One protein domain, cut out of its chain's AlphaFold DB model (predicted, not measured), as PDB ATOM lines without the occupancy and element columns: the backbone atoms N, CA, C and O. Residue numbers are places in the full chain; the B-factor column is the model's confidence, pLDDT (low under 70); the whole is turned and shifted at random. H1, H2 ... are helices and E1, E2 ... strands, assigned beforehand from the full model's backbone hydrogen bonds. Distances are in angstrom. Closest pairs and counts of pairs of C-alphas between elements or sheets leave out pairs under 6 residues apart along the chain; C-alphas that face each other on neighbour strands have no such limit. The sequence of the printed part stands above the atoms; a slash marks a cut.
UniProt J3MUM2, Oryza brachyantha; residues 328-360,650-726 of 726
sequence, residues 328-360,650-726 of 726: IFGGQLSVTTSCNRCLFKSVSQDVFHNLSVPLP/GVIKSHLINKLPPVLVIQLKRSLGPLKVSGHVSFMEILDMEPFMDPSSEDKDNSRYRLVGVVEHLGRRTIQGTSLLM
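Overview. This is residues 328 to 360 and 650 to 726 of the 726 residues of a protein of Oryza brachyantha (UniProt J3MUM2). Two sheets spread apart like the legs of a V: a long, strongly twisted ribbon of E2, E1 and E4, and a shorter sheet of E3, E5, E9 and E8. Near the end where the legs come together lie the small strand pair E6 and E7 and the short helix H1; the space between the legs' far ends is open. The printed part has 110 residues, with nine named strands and one named helix in the order E1 E2 E3 E4 E5 E6 H1 E7 E8 E9; it is mostly strand, though under half of its residues are in named elements. The sheet orders are E2 E1 E4, antiparallel, E3 E5 E9 E8, mixed, and E6 E7, antiparallel. The whole is only just loose, close to compact, with a radius of gyration of the C-alphas of 16.1 A and spans of 48 by 34 by 21 A.

Along the chain. Find C-alpha 331 at (49.459, 79.839, 135.077); from there E1, residues 331 to 339, runs 26.3 A. E2, residues 345 to 352, runs 21.9 A, and E3 is residues 355 to 358. After the cut, start at C-alpha 650 at (76.471, 81.664, 126.848) and follow E4, residues 650 to 659, for 27.7 A. E5 is residues 665 to 669, 12.9 A long, and E6 is residues 686 to 688. H1 is residues 699 to 702, E7 704 to 706, E8 709 to 712, and E9 722 to 725, ending at (45.736, 66.339, 136.910).

Arrangement. Look first at E5 and E9, antiparallel, with N 668 and O 722 2.8 A apart. E3 is parallel to E5, with N 357 and O 667 at 2.9 A. E8 and E9 form an antiparallel hairpin, with N 711 and O 723 at 2.8 A. In the other sheet, E1 and E2 form an antiparallel hairpin, with N 333 and O 350 at 2.8 A. E4 is antiparallel to E1, with N 334 and O 656 at 2.7 A. E2 and E3 meet only through their link, while E4 and E5 are apart. E6 and E7 are antiparallel, with N 705 and O 687 at 2.9 A, and E7 runs on into E8 at 68 degrees. H1 only grazes the sheet E2 E1 E4, with its residues 699 to 700; it is too short for any O i to N i+4 pair.

Size, cuts and confidence. The C-alphas of Cys 342 and Gly 715, the two farthest apart, stand 49.2 A from each other. Residues 361 to 649 are not printed, and C-alphas 360 and 650 are 23.3 A apart across the cut. The link from E5 to E6, residues 670 to 685, is long. Mean pLDDT of the printed part is 78.0; residues 650 to 651, 670 to 679 and 713 to 726 are under 70.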
ATOM      1  N   ILE A 328      41.025  78.803 134.852       77.50
ATOM      2  CA  ILE A 328      41.093  77.529 135.598       77.50
ATOM      3  C   ILE A 328      42.462  76.853 135.468       77.50
ATOM      4  O   ILE A 328      42.992  76.345 136.455       77.50
ATOM      5  N   PHE A 329      43.033  76.855 134.264       83.50
ATOM      6  CA  PHE A 329      44.274  76.152 133.933       83.50
ATOM      7  C   PHE A 329      45.440  77.104 133.635       83.50
ATOM      8  O   PHE A 329      46.578  76.649 133.563       83.50
ATOM      9  N   GLY A 330      45.190  78.407 133.454       85.44
ATOM     10  CA  GLY A 330      46.214  79.396 133.117       85.44
ATOM     11  C   GLY A 330      47.103  79.784 134.301       85.44
ATOM     12  O   GLY A 330      46.681  80.492 135.216       85.44
ATOM     13  N   GLY A 331      48.360  79.353 134.247       89.19
ATOM     14  CA  GLY A 331      49.459  79.839 135.077       89.19
ATOM     15  C   GLY A 331      50.409  80.742 134.284       89.19
ATOM     16  O   GLY A 331      50.256  80.945 133.077       89.19
ATOM     17  N   GLN A 332      51.422  81.284 134.957       91.19
ATOM     18  CA  GLN A 332      52.423  82.161 134.347       91.19
ATOM     19  C   GLN A 332      53.844  81.752 134.751       91.19
ATOM     20  O   GLN A 332      54.122  81.556 135.932       91.19
ATOM     21  N   LEU A 333      54.754  81.669 133.781       89.62
ATOM     22  CA  LEU A 333      56.189  81.468 133.974       89.62
ATOM     23  C   LEU A 333      56.928  82.814 133.930       89.62
ATOM     24  O   LEU A 333      56.751  83.595 132.999       89.62
ATOM     25  N   SER A 334      57.798  83.048 134.911       88.44
ATOM     26  CA  SER A 334      58.866  84.049 134.909       88.44
ATOM     27  C   SER A 334      60.063  83.474 134.151       88.44
ATOM     28  O   SER A 334      60.719  82.530 134.599       88.44
ATOM     29  N   VAL A 335      60.342  84.019 132.970       87.06
ATOM     30  CA  VAL A 335      61.454  83.605 132.114       87.06
ATOM     31  C   VAL A 335      62.558  84.649 132.210       87.06
ATOM     32  O   VAL A 335      62.559  85.668 131.518       87.06
ATOM     33  N   THR A 336      63.534  84.389 133.079       86.25
ATOM     34  CA  THR A 336      64.698  85.263 133.241       86.25
ATOM     35  C   THR A 336      65.815  84.823 132.304       86.25
ATOM     36  O   THR A 336      66.314  83.704 132.375       86.25
ATOM     37  N   THR A 337      66.233  85.734 131.433       85.50
ATOM     38  CA  THR A 337      67.330  85.555 130.480       85.50
ATOM     39  C   THR A 337      68.459  86.508 130.863       85.50
ATOM     40  O   THR A 337      68.238  87.713 130.974       85.50
ATOM     41  N   SER A 338      69.665  85.990 131.098       85.19
ATOM     42  CA  SER A 338      70.800  86.770 131.607       85.19
ATOM     43  C   SER A 338      72.077  86.538 130.802       85.19
ATOM     44  O   SER A 338      72.487  85.406 130.549       85.19
ATOM     45  N   CYS A 339      72.718  87.622 130.367       84.44
ATOM     46  CA  CYS A 339      73.948  87.548 129.582       84.44
ATOM     47  C   CYS A 339      75.174  87.404 130.493       84.44
ATOM     48  O   CYS A 339      75.420  88.280 131.321       84.44
ATOM     49  N   ASN A 340      75.998  86.368 130.297       82.06
ATOM     50  CA  ASN A 340      77.216  86.168 131.093       82.06
ATOM     51  C   ASN A 340      78.270  87.287 130.926       82.06
ATOM     52  O   ASN A 340      79.077  87.500 131.825       82.06
ATOM     53  N   ARG A 341      78.254  88.026 129.805       81.06
ATOM     54  CA  ARG A 341      79.224  89.092 129.487       81.06
ATOM     55  C   ARG A 341      78.903  90.435 130.122       81.06
ATOM     56  O   ARG A 341      79.776  91.055 130.715       81.06
ATOM     57  N   CYS A 342      77.678  90.920 129.934       84.69
ATOM     58  CA  CYS A 342      77.268  92.247 130.408       84.69
ATOM     59  C   CYS A 342      76.390  92.205 131.664       84.69
ATOM     60  O   CYS A 342      75.971  93.258 132.133       84.69
ATOM     61  N   LEU A 343      76.079  91.007 132.179       81.31
ATOM     62  CA  LEU A 343      75.207  90.749 133.336       81.31
ATOM     63  C   LEU A 343      73.786  91.331 133.221       81.31
ATOM     64  O   LEU A 343      73.001  91.246 134.165       81.31
ATOM     65  N   PHE A 344      73.426  91.872 132.052       83.62
ATOM     66  CA  PHE A 344      72.085  92.349 131.755       83.62
ATOM     67  C   PHE A 344      71.088  91.195 131.862       83.62
ATOM     68  O   PHE A 344      71.299  90.127 131.274       83.62
ATOM     69  N   LYS A 345      70.006  91.437 132.602       84.06
ATOM     70  CA  LYS A 345      68.885  90.517 132.784       84.06
ATOM     71  C   LYS A 345      67.653  91.094 132.098       84.06
ATOM     72  O   LYS A 345      67.301  92.244 132.338       84.06
ATOM     73  N   SER A 346      66.983  90.279 131.297       85.00
ATOM     74  CA  SER A 346      65.632  90.533 130.801       85.00
ATOM     75  C   SER A 346      64.699  89.468 131.359       85.00
ATOM     76  O   SER A 346      65.005  88.280 131.252       85.00
ATOM     77  N   VAL A 347      63.569  89.890 131.918       85.81
ATOM     78  CA  VAL A 347      62.494  88.997 132.359       85.81
ATOM     79  C   VAL A 347      61.353  89.114 131.355       85.81
ATOM     80  O   VAL A 347      60.909  90.225 131.066       85.81
ATOM     81  N   SER A 348      60.897  87.988 130.814       86.81
ATOM     82  CA  SER A 348      59.620  87.883 130.103       86.81
ATOM     83  C   SER A 348      58.650  87.026 130.913       86.81
ATOM     84  O   SER A 348      59.066  86.241 131.764       86.81
ATOM     85  N   GLN A 349      57.355  87.201 130.668       88.00
ATOM     86  CA  GLN A 349      56.306  86.412 131.301       88.00
ATOM     87  C   GLN A 349      55.544  85.632 130.232       88.00
ATOM     88  O   GLN A 349      54.927  86.238 129.357       88.00
ATOM     89  N   ASP A 350      55.564  84.307 130.339       85.25
ATOM     90  CA  ASP A 350      54.916  83.399 129.391       85.25
ATOM     91  C   ASP A 350      53.718  82.718 130.080       85.25
ATOM     92  O   ASP A 350      53.823  82.282 131.226       85.25
ATOM     93  N   VAL A 351      52.566  82.624 129.410       86.44
ATOM     94  CA  VAL A 351      51.380  81.924 129.944       86.44
ATOM     95  C   VAL A 351      51.474  80.432 129.625       86.44
ATOM     96  O   VAL A 351      51.818  80.061 128.503       86.44
ATOM     97  N   PHE A 352      51.130  79.577 130.589       84.69
ATOM     98  CA  PHE A 352      51.027  78.130 130.395       84.69
ATOM     99  C   PHE A 352      49.674  77.602 130.874       84.69
ATOM    100  O   PHE A 352      49.095  78.132 131.815       84.69
ATOM    101  N   HIS A 353      49.205  76.515 130.262       81.31
ATOM    102  CA  HIS A 353      47.994  75.785 130.687       81.31
ATOM    103  C   HIS A 353      48.278  74.338 131.107       81.31
ATOM    104  O   HIS A 353      47.402  73.621 131.579       81.31
ATOM    105  N   ASN A 354      49.512  73.894 130.875       82.62
ATOM    106  CA  ASN A 354      50.040  72.583 131.216       82.62
ATOM    107  C   ASN A 354      51.572  72.678 131.281       82.62
ATOM    108  O   ASN A 354      52.184  73.342 130.445       82.62
ATOM    109  N   LEU A 355      52.195  71.998 132.242       85.31
ATOM    110  CA  LEU A 355      53.650  71.899 132.361       85.31
ATOM    111  C   LEU A 355      54.128  70.594 131.722       85.31
ATOM    112  O   LEU A 355      53.953  69.510 132.279       85.31
ATOM    113  N   SER A 356      54.731  70.687 130.536       83.69
ATOM    114  CA  SER A 356      55.274  69.522 129.827       83.69
ATOM    115  C   SER A 356      56.731  69.267 130.242       83.69
ATOM    116  O   SER A 356      57.675  69.771 129.617       83.69
ATOM    117  N   VAL A 357      56.904  68.486 131.310       85.25
ATOM    118  CA  VAL A 357      58.182  68.243 132.000       85.25
ATOM    119  C   VAL A 357      58.983  67.086 131.369       85.25
ATOM    120  O   VAL A 357      58.391  66.106 130.904       85.25
ATOM    121  N   PRO A 358      60.326  67.175 131.308       83.38
ATOM    122  CA  PRO A 358      61.183  66.092 130.830       83.38
ATOM    123  C   PRO A 358      61.348  64.992 131.888       83.38
ATOM    124  O   PRO A 358      61.330  65.267 133.086       83.38
ATOM    125  N   LEU A 359      61.577  63.754 131.444       80.56
ATOM    126  CA  LEU A 359      62.088  62.700 132.323       80.56
ATOM    127  C   LEU A 359      63.595  62.892 132.574       80.56
ATOM    128  O   LEU A 359      64.314  63.280 131.646       80.56
ATOM    129  N   PRO A 360      64.108  62.558 133.772       77.56
ATOM    130  CA  PRO A 360      65.538  62.404 133.986       77.56
ATOM    131  C   PRO A 360      66.145  61.366 133.033       77.56
ATOM    132  O   PRO A 360      65.535  60.317 132.806       77.56
ATOM    133  N   GLY A 650      77.723  82.171 126.283       59.81
ATOM    134  CA  GLY A 650      76.471  81.664 126.848       59.81
ATOM    135  C   GLY A 650      75.548  82.714 127.476       59.81
ATOM    136  O   GLY A 650      75.945  83.524 128.317       59.81
ATOM    137  N   VAL A 651      74.263  82.633 127.149       66.94
ATOM    138  CA  VAL A 651      73.185  83.290 127.897       66.94
ATOM    139  C   VAL A 651      72.546  82.254 128.820       66.94
ATOM    140  O   VAL A 651      72.221  81.155 128.381       66.94
ATOM    141  N   ILE A 652      72.366  82.585 130.098       76.56
ATOM    142  CA  ILE A 652      71.699  81.710 131.070       76.56
ATOM    143  C   ILE A 652      70.208  82.050 131.068       76.56
ATOM    144  O   ILE A 652      69.843  83.191 131.372       76.56
ATOM    145  N   LYS A 653      69.359  81.070 130.746       79.50
ATOM    146  CA  LYS A 653      67.897  81.178 130.788       79.50
ATOM    147  C   LYS A 653      67.355  80.302 131.919       79.50
ATOM    148  O   LYS A 653      67.654  79.115 131.964       79.50
ATOM    149  N   SER A 654      66.553  80.870 132.813       81.56
ATOM    150  CA  SER A 654      65.850  80.151 133.885       81.56
ATOM    151  C   SER A 654      64.347  80.375 133.777       81.56
ATOM    152  O   SER A 654      63.916  81.493 133.481       81.56
ATOM    153  N   HIS A 655      63.553  79.335 134.030       84.50
ATOM    154  CA  HIS A 655      62.090  79.412 134.073       84.50
ATOM    155  C   HIS A 655      61.651  79.147 135.513       84.50
ATOM    156  O   HIS A 655      62.018  78.120 136.067       84.50
ATOM    157  N   LEU A 656      60.900  80.060 136.120       88.44
ATOM    158  CA  LEU A 656      60.278  79.896 137.442       88.44
ATOM    159  C   LEU A 656      58.776  80.135 137.316       88.44
ATOM    160  O   LEU A 656      58.340  80.814 136.390       88.44
ATOM    161  N   ILE A 657      57.962  79.609 138.227       89.75
ATOM    162  CA  ILE A 657      56.509  79.823 138.184       89.75
ATOM    163  C   ILE A 657      56.160  81.126 138.908       89.75
ATOM    164  O   ILE A 657      56.336  81.239 140.116       89.75
ATOM    165  N   ASN A 658      55.665  82.121 138.170       90.38
ATOM    166  CA  ASN A 658      55.233  83.404 138.727       90.38
ATOM    167  C   ASN A 658      53.797  83.355 139.261       90.38
ATOM    168  O   ASN A 658      53.504  83.961 140.288       90.38
ATOM    169  N   LYS A 659      52.912  82.639 138.556       91.00
ATOM    170  CA  LYS A 659      51.503  82.473 138.924       91.00
ATOM    171  C   LYS A 659      51.069  81.021 138.760       91.00
ATOM    172  O   LYS A 659      51.350  80.410 137.724       91.00
ATOM    173  N   LEU A 660      50.359  80.500 139.750       91.00
ATOM    174  CA  LEU A 660      49.832  79.143 139.787       91.00
ATOM    175  C   LEU A 660      48.385  79.066 139.254       91.00
ATOM    176  O   LEU A 660      47.560  79.927 139.568       91.00
ATOM    177  N   PRO A 661      48.039  78.046 138.445       89.19
ATOM    178  CA  PRO A 661      46.671  77.849 137.972       89.19
ATOM    179  C   PRO A 661      45.787  77.184 139.044       89.19
ATOM    180  O   PRO A 661      46.262  76.305 139.763       89.19
ATOM    181  N   PRO A 662      44.482  77.499 139.144       86.31
ATOM    182  CA  PRO A 662      43.579  76.829 140.085       86.31
ATOM    183  C   PRO A 662      43.467  75.300 139.966       86.31
ATOM    184  O   PRO A 662      43.018  74.692 140.943       86.31
ATOM    185  N   VAL A 663      43.836  74.727 138.812       85.50
ATOM    186  CA  VAL A 663      44.022  73.293 138.522       85.50
ATOM    187  C   VAL A 663      45.308  73.130 137.706       85.50
ATOM    188  O   VAL A 663      45.474  73.797 136.682       85.50
ATOM    189  N   LEU A 664      46.217  72.245 138.121       87.19
ATOM    190  CA  LEU A 664      47.529  72.080 137.492       87.19
ATOM    191  C   LEU A 664      47.586  70.797 136.651       87.19
ATOM    192  O   LEU A 664      47.319  69.697 137.122       87.19
ATOM    193  N   VAL A 665      47.994  70.925 135.387       85.94
ATOM    194  CA  VAL A 665      48.178  69.780 134.481       85.94
ATOM    195  C   VAL A 665      49.663  69.559 134.228       85.94
ATOM    196  O   VAL A 665      50.322  70.412 133.634       85.94
ATOM    197  N   ILE A 666      50.192  68.404 134.632       85.81
ATOM    198  CA  ILE A 666      51.590  68.015 134.403       85.81
ATOM    199  C   ILE A 666      51.628  66.910 133.350       85.81
ATOM    200  O   ILE A 666      51.017  65.857 133.513       85.81
ATOM    201  N   GLN A 667      52.364  67.129 132.262       82.69
ATOM    202  CA  GLN A 667      52.514  66.168 131.170       82.69
ATOM    203  C   GLN A 667      53.957  65.657 131.109       82.69
ATOM    204  O   GLN A 667      54.891  66.421 130.869       82.69
ATOM    205  N   LEU A 668      54.142  64.349 131.263       80.06
ATOM    206  CA  LEU A 668      55.446  63.697 131.180       80.06
ATOM    207  C   LEU A 668      55.868  63.495 129.716       80.06
ATOM    208  O   LEU A 668      55.238  62.735 128.972       80.06
ATOM    209  N   LYS A 669      56.975  64.128 129.307       76.44
ATOM    210  CA  LYS A 669      57.615  63.922 127.996       76.44
ATOM    211  C   LYS A 669      58.341  62.570 127.966       76.44
ATOM    212  O   LYS A 669      59.534  62.482 128.241       76.44
ATOM    213  N   ARG A 670      57.604  61.509 127.625       69.06
ATOM    214  CA  ARG A 670      58.113  60.124 127.526       69.06
ATOM    215  C   ARG A 670      58.732  59.760 126.167       69.06
ATOM    216  O   ARG A 670      59.171  58.629 125.995       69.06
ATOM    217  N   SER A 671      58.740  60.665 125.193       57.75
ATOM    218  CA  SER A 671      59.244  60.417 123.836       57.75
ATOM    219  C   SER A 671      60.746  60.703 123.727       57.75
ATOM    220  O   SER A 671      61.152  61.864 123.809       57.75
ATOM    221  N   LEU A 672      61.561  59.675 123.475       53.25
ATOM    222  CA  LEU A 672      62.974  59.818 123.111       53.25
ATOM    223  C   LEU A 672      63.151  59.367 121.653       53.25
ATOM    224  O   LEU A 672      63.519  58.228 121.366       53.25
ATOM    225  N   GLY A 673      62.808  60.254 120.717       52.94
ATOM    226  CA  GLY A 673      62.780  59.935 119.287       52.94
ATOM    227  C   GLY A 673      61.725  58.862 118.953       52.94
ATOM    228  O   GLY A 673      60.577  58.995 119.380       52.94
ATOM    229  N   PRO A 674      62.067  57.797 118.203       46.97
ATOM    230  CA  PRO A 674      61.134  56.740 117.814       46.97
ATOM    231  C   PRO A 674      60.919  55.681 118.915       46.97
ATOM    232  O   PRO A 674      60.518  54.560 118.614       46.97
ATOM    233  N   LEU A 675      61.182  56.001 120.186       46.06
ATOM    234  CA  LEU A 675      60.974  55.098 121.317       46.06
ATOM    235  C   LEU A 675      60.285  55.826 122.478       46.06
ATOM    236  O   LEU A 675      60.580  56.980 122.792       46.06
ATOM    237  N   LYS A 676      59.355  55.120 123.125       56.19
ATOM    238  CA  LYS A 676      58.641  55.578 124.319       56.19
ATOM    239  C   LYS A 676      59.348  55.041 125.561       56.19
ATOM    240  O   LYS A 676      59.539  53.834 125.684       56.19
ATOM    241  N   VAL A 677      59.696  55.921 126.494       63.56
ATOM    242  CA  VAL A 677      60.330  55.559 127.766       63.56
ATOM    243  C   VAL A 677      59.289  54.935 128.702       63.56
ATOM    244  O   VAL A 677      58.518  55.630 129.375       63.56
ATOM    245  N   SER A 678      59.273  53.602 128.729       59.00
ATOM    246  CA  SER A 678      58.525  52.778 129.679       59.00
ATOM    247  C   SER A 678      59.275  52.698 131.011       59.00
ATOM    248  O   SER A 678      60.067  51.788 131.242       59.00
ATOM    249  N   GLY A 679      59.043  53.682 131.875       67.12
ATOM    250  CA  GLY A 679      59.563  53.716 133.240       67.12
ATOM    251  C   GLY A 679      58.516  54.286 134.188       67.12
ATOM    252  O   GLY A 679      57.851  55.273 133.850       67.12
ATOM    253  N   HIS A 680      58.352  53.670 135.356       76.12
ATOM    254  CA  HIS A 680      57.493  54.215 136.400       76.12
ATOM    255  C   HIS A 680      58.024  55.589 136.842       76.12
ATOM    256  O   HIS A 680      59.234  55.801 136.906       76.12
ATOM    257  N   VAL A 681      57.118  56.527 137.117       79.94
ATOM    258  CA  VAL A 681      57.443  57.847 137.672       79.94
ATOM    259  C   VAL A 681      56.702  57.944 138.991       79.94
ATOM    260  O   VAL A 681      55.491  57.742 139.014       79.94
ATOM    261  N   SER A 682      57.416  58.202 140.082       84.00
ATOM    262  CA  SER A 682      56.793  58.339 141.397       84.00
ATOM    263  C   SER A 682      56.122  59.707 141.541       84.00
ATOM    264  O   SER A 682      56.655  60.731 141.114       84.00
ATOM    265  N   PHE A 683      54.928  59.722 142.126       85.62
ATOM    266  CA  PHE A 683      54.150  60.924 142.405       85.62
ATOM    267  C   PHE A 683      53.451  60.779 143.756       85.62
ATOM    268  O   PHE A 683      53.101  59.671 144.166       85.62
ATOM    269  N   MET A 684      53.267  61.898 144.450       81.94
ATOM    270  CA  MET A 684      52.589  61.960 145.745       81.94
ATOM    271  C   MET A 684      51.131  62.398 145.567       81.94
ATOM    272  O   MET A 684      50.800  63.078 144.598       81.94
ATOM    273  N   GLU A 685      50.254  62.050 146.519       85.31
ATOM    274  CA  GLU A 685      48.878  62.582 146.533       85.31
ATOM    275  C   GLU A 685      48.879  64.111 146.677       85.31
ATOM    276  O   GLU A 685      48.046  64.782 146.076       85.31
ATOM    277  N   ILE A 686      49.829  64.664 147.439       89.62
ATOM    278  CA  ILE A 686      50.011  66.106 147.608       89.62
ATOM    279  C   ILE A 686      51.338  66.528 146.983       89.62
ATOM    280  O   ILE A 686      52.388  66.036 147.391       89.62
ATOM    281  N   LEU A 687      51.281  67.472 146.045       90.75
ATOM    282  CA  LEU A 687      52.448  68.109 145.434       90.75
ATOM    283  C   LEU A 687      52.581  69.534 145.967       90.75
ATOM    284  O   LEU A 687      51.606  70.285 145.984       90.75
ATOM    285  N   ASP A 688      53.785  69.910 146.382       92.12
ATOM    286  CA  ASP A 688      54.115  71.277 146.776       92.12
ATOM    287  C   ASP A 688      54.896  71.972 145.656       92.12
ATOM    288  O   ASP A 688      55.954  71.498 145.232       92.12
ATOM    289  N   MET A 689      54.349  73.084 145.166       92.25
ATOM    290  CA  MET A 689      54.954  73.879 144.106       92.25
ATOM    291  C   MET A 689      55.864  75.006 144.617       92.25
ATOM    292  O   MET A 689      56.562  75.599 143.800       92.25
ATOM    293  N   GLU A 690      55.932  75.286 145.927       90.62
ATOM    294  CA  GLU A 690      56.741  76.391 146.476       90.62
ATOM    295  C   GLU A 690      58.219  76.348 146.017       90.62
ATOM    296  O   GLU A 690      58.729  77.383 145.574       90.62
ATOM    297  N   PRO A 691      58.910  75.182 145.979       90.75
ATOM    298  CA  PRO A 691      60.305  75.094 145.523       90.75
ATOM    299  C   PRO A 691      60.535  75.454 144.044       90.75
ATOM    300  O   PRO A 691      61.680  75.518 143.594       90.75
ATOM    301  N   PHE A 692      59.456  75.631 143.278       90.31
ATOM    302  CA  PHE A 692      59.429  75.844 141.831       90.31
ATOM    303  C   PHE A 692      58.973  77.259 141.439       90.31
ATOM    304  O   PHE A 692      58.955  77.608 140.253       90.31
ATOM    305  N   MET A 693      58.601  78.076 142.424       89.94
ATOM    306  CA  MET A 693      58.015  79.396 142.221       89.94
ATOM    307  C   MET A 693      59.058  80.515 142.225       89.94
ATOM    308  O   MET A 693      60.141  80.408 142.802       89.94
ATOM    309  N   ASP A 694      58.723  81.618 141.562       86.88
ATOM    310  CA  ASP A 694      59.519  82.839 141.605       86.88
ATOM    311  C   ASP A 694      59.478  83.435 143.029       86.88
ATOM    312  O   ASP A 694      58.402  83.513 143.633       86.88
ATOM    313  N   PRO A 695      60.610  83.893 143.601       85.06
ATOM    314  CA  PRO A 695      60.619  84.552 144.904       85.06
ATOM    315  C   PRO A 695      59.711  85.787 145.015       85.06
ATOM    316  O   PRO A 695      59.418  86.187 146.141       85.06
ATOM    317  N   SER A 696      59.260  86.368 143.900       85.06
ATOM    318  CA  SER A 696      58.270  87.455 143.859       85.06
ATOM    319  C   SER A 696      56.803  87.012 143.720       85.06
ATOM    320  O   SER A 696      55.922  87.866 143.764       85.06
ATOM    321  N   SER A 697      56.519  85.710 143.587       86.44
ATOM    322  CA  SER A 697      55.151  85.198 143.452       86.44
ATOM    323  C   SER A 697      54.311  85.426 144.716       86.44
ATOM    324  O   SER A 697      54.781  85.191 145.833       86.44
ATOM    325  N   GLU A 698      53.056  85.837 144.518       86.88
ATOM    326  CA  GLU A 698      52.037  86.013 145.565       86.88
ATOM    327  C   GLU A 698      51.346  84.687 145.946       86.88
ATOM    328  O   GLU A 698      50.805  84.566 147.040       86.88
ATOM    329  N   ASP A 699      51.403  83.661 145.086       86.62
ATOM    330  CA  ASP A 699      50.641  82.411 145.251       86.62
ATOM    331  C   ASP A 699      51.283  81.406 146.239       86.62
ATOM    332  O   ASP A 699      50.779  80.293 146.399       86.62
ATOM    333  N   LYS A 700      52.419  81.740 146.874       79.12
ATOM    334  CA  LYS A 700      53.237  80.781 147.654       79.12
ATOM    335  C   LYS A 700      52.490  80.142 148.819       79.12
ATOM    336  O   LYS A 700      52.605  78.940 149.025       79.12
ATOM    337  N   ASP A 701      51.675  80.922 149.528       78.50
ATOM    338  CA  ASP A 701      50.863  80.428 150.650       78.50
ATOM    339  C   ASP A 701      49.766  79.434 150.198       78.50
ATOM    340  O   ASP A 701      49.107  78.798 151.021       78.50
ATOM    341  N   ASN A 702      49.581  79.271 148.881       84.56
ATOM    342  CA  ASN A 702      48.636  78.368 148.232       84.56
ATOM    343  C   ASN A 702      49.331  77.471 147.174       84.56
ATOM    344  O   ASN A 702      48.751  77.133 146.143       84.56
ATOM    345  N   SER A 703      50.581  77.065 147.430       90.75
ATOM    346  CA  SER A 703      51.412  76.252 146.521       90.75
ATOM    347  C   SER A 703      51.012  74.774 146.383       90.75
ATOM    348  O   SER A 703      51.585  74.051 145.561       90.75
ATOM    349  N   ARG A 704      50.098  74.285 147.229       89.94
ATOM    350  CA  ARG A 704      49.857  72.849 147.437       89.94
ATOM    351  C   ARG A 704      48.677  72.337 146.618       89.94
ATOM    352  O   ARG A 704      47.546  72.775 146.803       89.94
ATOM    353  N   TYR A 705      48.945  71.334 145.792       89.25
ATOM    354  CA  TYR A 705      47.969  70.648 144.948       89.25
ATOM    355  C   TYR A 705      47.656  69.250 145.470       89.25
ATOM    356  O   TYR A 705      48.488  68.641 146.146       89.25
ATOM    357  N   ARG A 706      46.478  68.724 145.120       87.69
ATOM    358  CA  ARG A 706      46.047  67.369 145.474       87.69
ATOM    359  C   ARG A 706      45.673  66.620 144.207       87.69
ATOM    360  O   ARG A 706      44.706  66.985 143.553       87.69
ATOM    361  N   LEU A 707      46.393  65.538 143.924       87.25
ATOM    362  CA  LEU A 707      46.175  64.673 142.769       87.25
ATOM    363  C   LEU A 707      44.692  64.301 142.618       87.25
ATOM    364  O   LEU A 707      44.117  63.631 143.475       87.25
ATOM    365  N   VAL A 708      44.101  64.708 141.495       83.62
ATOM    366  CA  VAL A 708      42.708  64.414 141.125       83.62
ATOM    367  C   VAL A 708      42.635  63.208 140.191       83.62
ATOM    368  O   VAL A 708      41.691  62.424 140.264       83.62
ATOM    369  N   GLY A 709      43.629  63.022 139.317       82.81
ATOM    370  CA  GLY A 709      43.648  61.880 138.407       82.81
ATOM    371  C   GLY A 709      44.939  61.723 137.612       82.81
ATOM    372  O   GLY A 709      45.675  62.679 137.374       82.81
ATOM    373  N   VAL A 710      45.197  60.493 137.167       83.12
ATOM    374  CA  VAL A 710      46.321  60.146 136.287       83.12
ATOM    375  C   VAL A 710      45.769  59.486 135.031       83.12
ATOM    376  O   VAL A 710      45.050  58.495 135.103       83.12
ATOM    377  N   VAL A 711      46.134  60.027 133.871       77.75
ATOM    378  CA  VAL A 711      45.806  59.468 132.559       77.75
ATOM    379  C   VAL A 711      47.086  58.901 131.951       77.75
ATOM    380  O   VAL A 711      47.932  59.631 131.426       77.75
ATOM    381  N   GLU A 712      47.237  57.580 132.028       73.62
ATOM    382  CA  GLU A 712      48.307  56.855 131.348       73.62
ATOM    383  C   GLU A 712      47.818  56.281 130.015       73.62
ATOM    384  O   GLU A 712      46.897  55.468 129.956       73.62
ATOM    385  N   HIS A 713      48.473  56.675 128.924       65.75
ATOM    386  CA  HIS A 713      48.229  56.077 127.620       65.75
ATOM    387  C   HIS A 713      49.100  54.827 127.453       65.75
ATOM    388  O   HIS A 713      50.324  54.933 127.354       65.75
ATOM    389  N   LEU A 714      48.490  53.647 127.329       58.97
ATOM    390  CA  LEU A 714      49.184  52.400 126.980       58.97
ATOM    391  C   LEU A 714      49.295  52.236 125.453       58.97
ATOM    392  O   LEU A 714      48.410  52.662 124.713       58.97
ATOM    393  N   GLY A 715      50.394  51.656 124.959       56.28
ATOM    394  CA  GLY A 715      50.612  51.439 123.522       56.28
ATOM    395  C   GLY A 715      52.066  51.580 123.055       56.28
ATOM    396  O   GLY A 715      52.923  52.096 123.770       56.28
ATOM    397  N   ARG A 716      52.332  51.103 121.829       44.47
ATOM    398  CA  ARG A 716      53.676  51.045 121.211       44.47
ATOM    399  C   ARG A 716      54.064  52.300 120.409       44.47
ATOM    400  O   ARG A 716      55.161  52.345 119.864       44.47
ATOM    401  N   ARG A 717      53.175  53.294 120.274       45.09
ATOM    402  CA  ARG A 717      53.442  54.504 119.473       45.09
ATOM    403  C   ARG A 717      54.207  55.543 120.295       45.09
ATOM    404  O   ARG A 717      53.949  55.757 121.476       45.09
ATOM    405  N   THR A 718      55.152  56.192 119.631       37.19
ATOM    406  CA  THR A 718      56.314  56.892 120.211       37.19
ATOM    407  C   THR A 718      55.998  58.267 120.803       37.19
ATOM    408  O   THR A 718      56.851  58.907 121.407       37.19
ATOM    409  N   ILE A 719      54.750  58.699 120.640       40.78
ATOM    410  CA  ILE A 719      54.241  60.054 120.877       40.78
ATOM    411  C   ILE A 719      53.474  60.148 122.224       40.78
ATOM    412  O   ILE A 719      53.019  61.203 122.658       40.78
ATOM    413  N   GLN A 720      53.324  59.021 122.925       49.66
ATOM    414  CA  GLN A 720      52.440  58.879 124.084       49.66
ATOM    415  C   GLN A 720      53.105  59.320 125.403       49.66
ATOM    416  O   GLN A 720      53.967  58.618 125.934       49.66
ATOM    417  N   GLY A 721      52.660  60.448 125.962       50.38
ATOM    418  CA  GLY A 721      52.974  60.876 127.334       50.38
ATOM    419  C   GLY A 721      51.966  60.364 128.375       50.38
ATOM    420  O   GLY A 721      50.864  59.945 128.026       50.38
ATOM    421  N   THR A 722      52.343  60.435 129.654       53.94
ATOM    422  CA  THR A 722      51.416  60.311 130.800       53.94
ATOM    423  C   THR A 722      51.050  61.714 131.269       53.94
ATOM    424  O   THR A 722      51.929  62.577 131.313       53.94
ATOM    425  N   SER A 723      49.796  61.934 131.650       56.56
ATOM    426  CA  SER A 723      49.325  63.230 132.148       56.56
ATOM    427  C   SER A 723      48.742  63.086 133.550       56.56
ATOM    428  O   SER A 723      47.931  62.197 133.792       56.56
ATOM    429  N   LEU A 724      49.152  63.965 134.461       53.94
ATOM    430  CA  LEU A 724      48.639  64.070 135.822       53.94
ATOM    431  C   LEU A 724      47.791  65.344 135.925       53.94
ATOM    432  O   LEU A 724      48.213  66.406 135.456       53.94
ATOM    433  N   LEU A 725      46.605  65.227 136.521       59.25
ATOM    434  CA  LEU A 725      45.736  66.339 136.910       59.25
ATOM    435  C   LEU A 725      45.827  66.514 138.430       59.25
ATOM    436  O   LEU A 725      45.511  65.582 139.174       59.25
ATOM    437  N   MET A 726      46.264  67.697 138.856       57.31
ATOM    438  CA  MET A 726      46.642  68.068 140.225       57.31
ATOM    439  C   MET A 726      45.841  69.277 140.727       57.31
ATOM    440  O   MET A 726      45.472  70.136 139.889       57.31
TER     441      MET A 726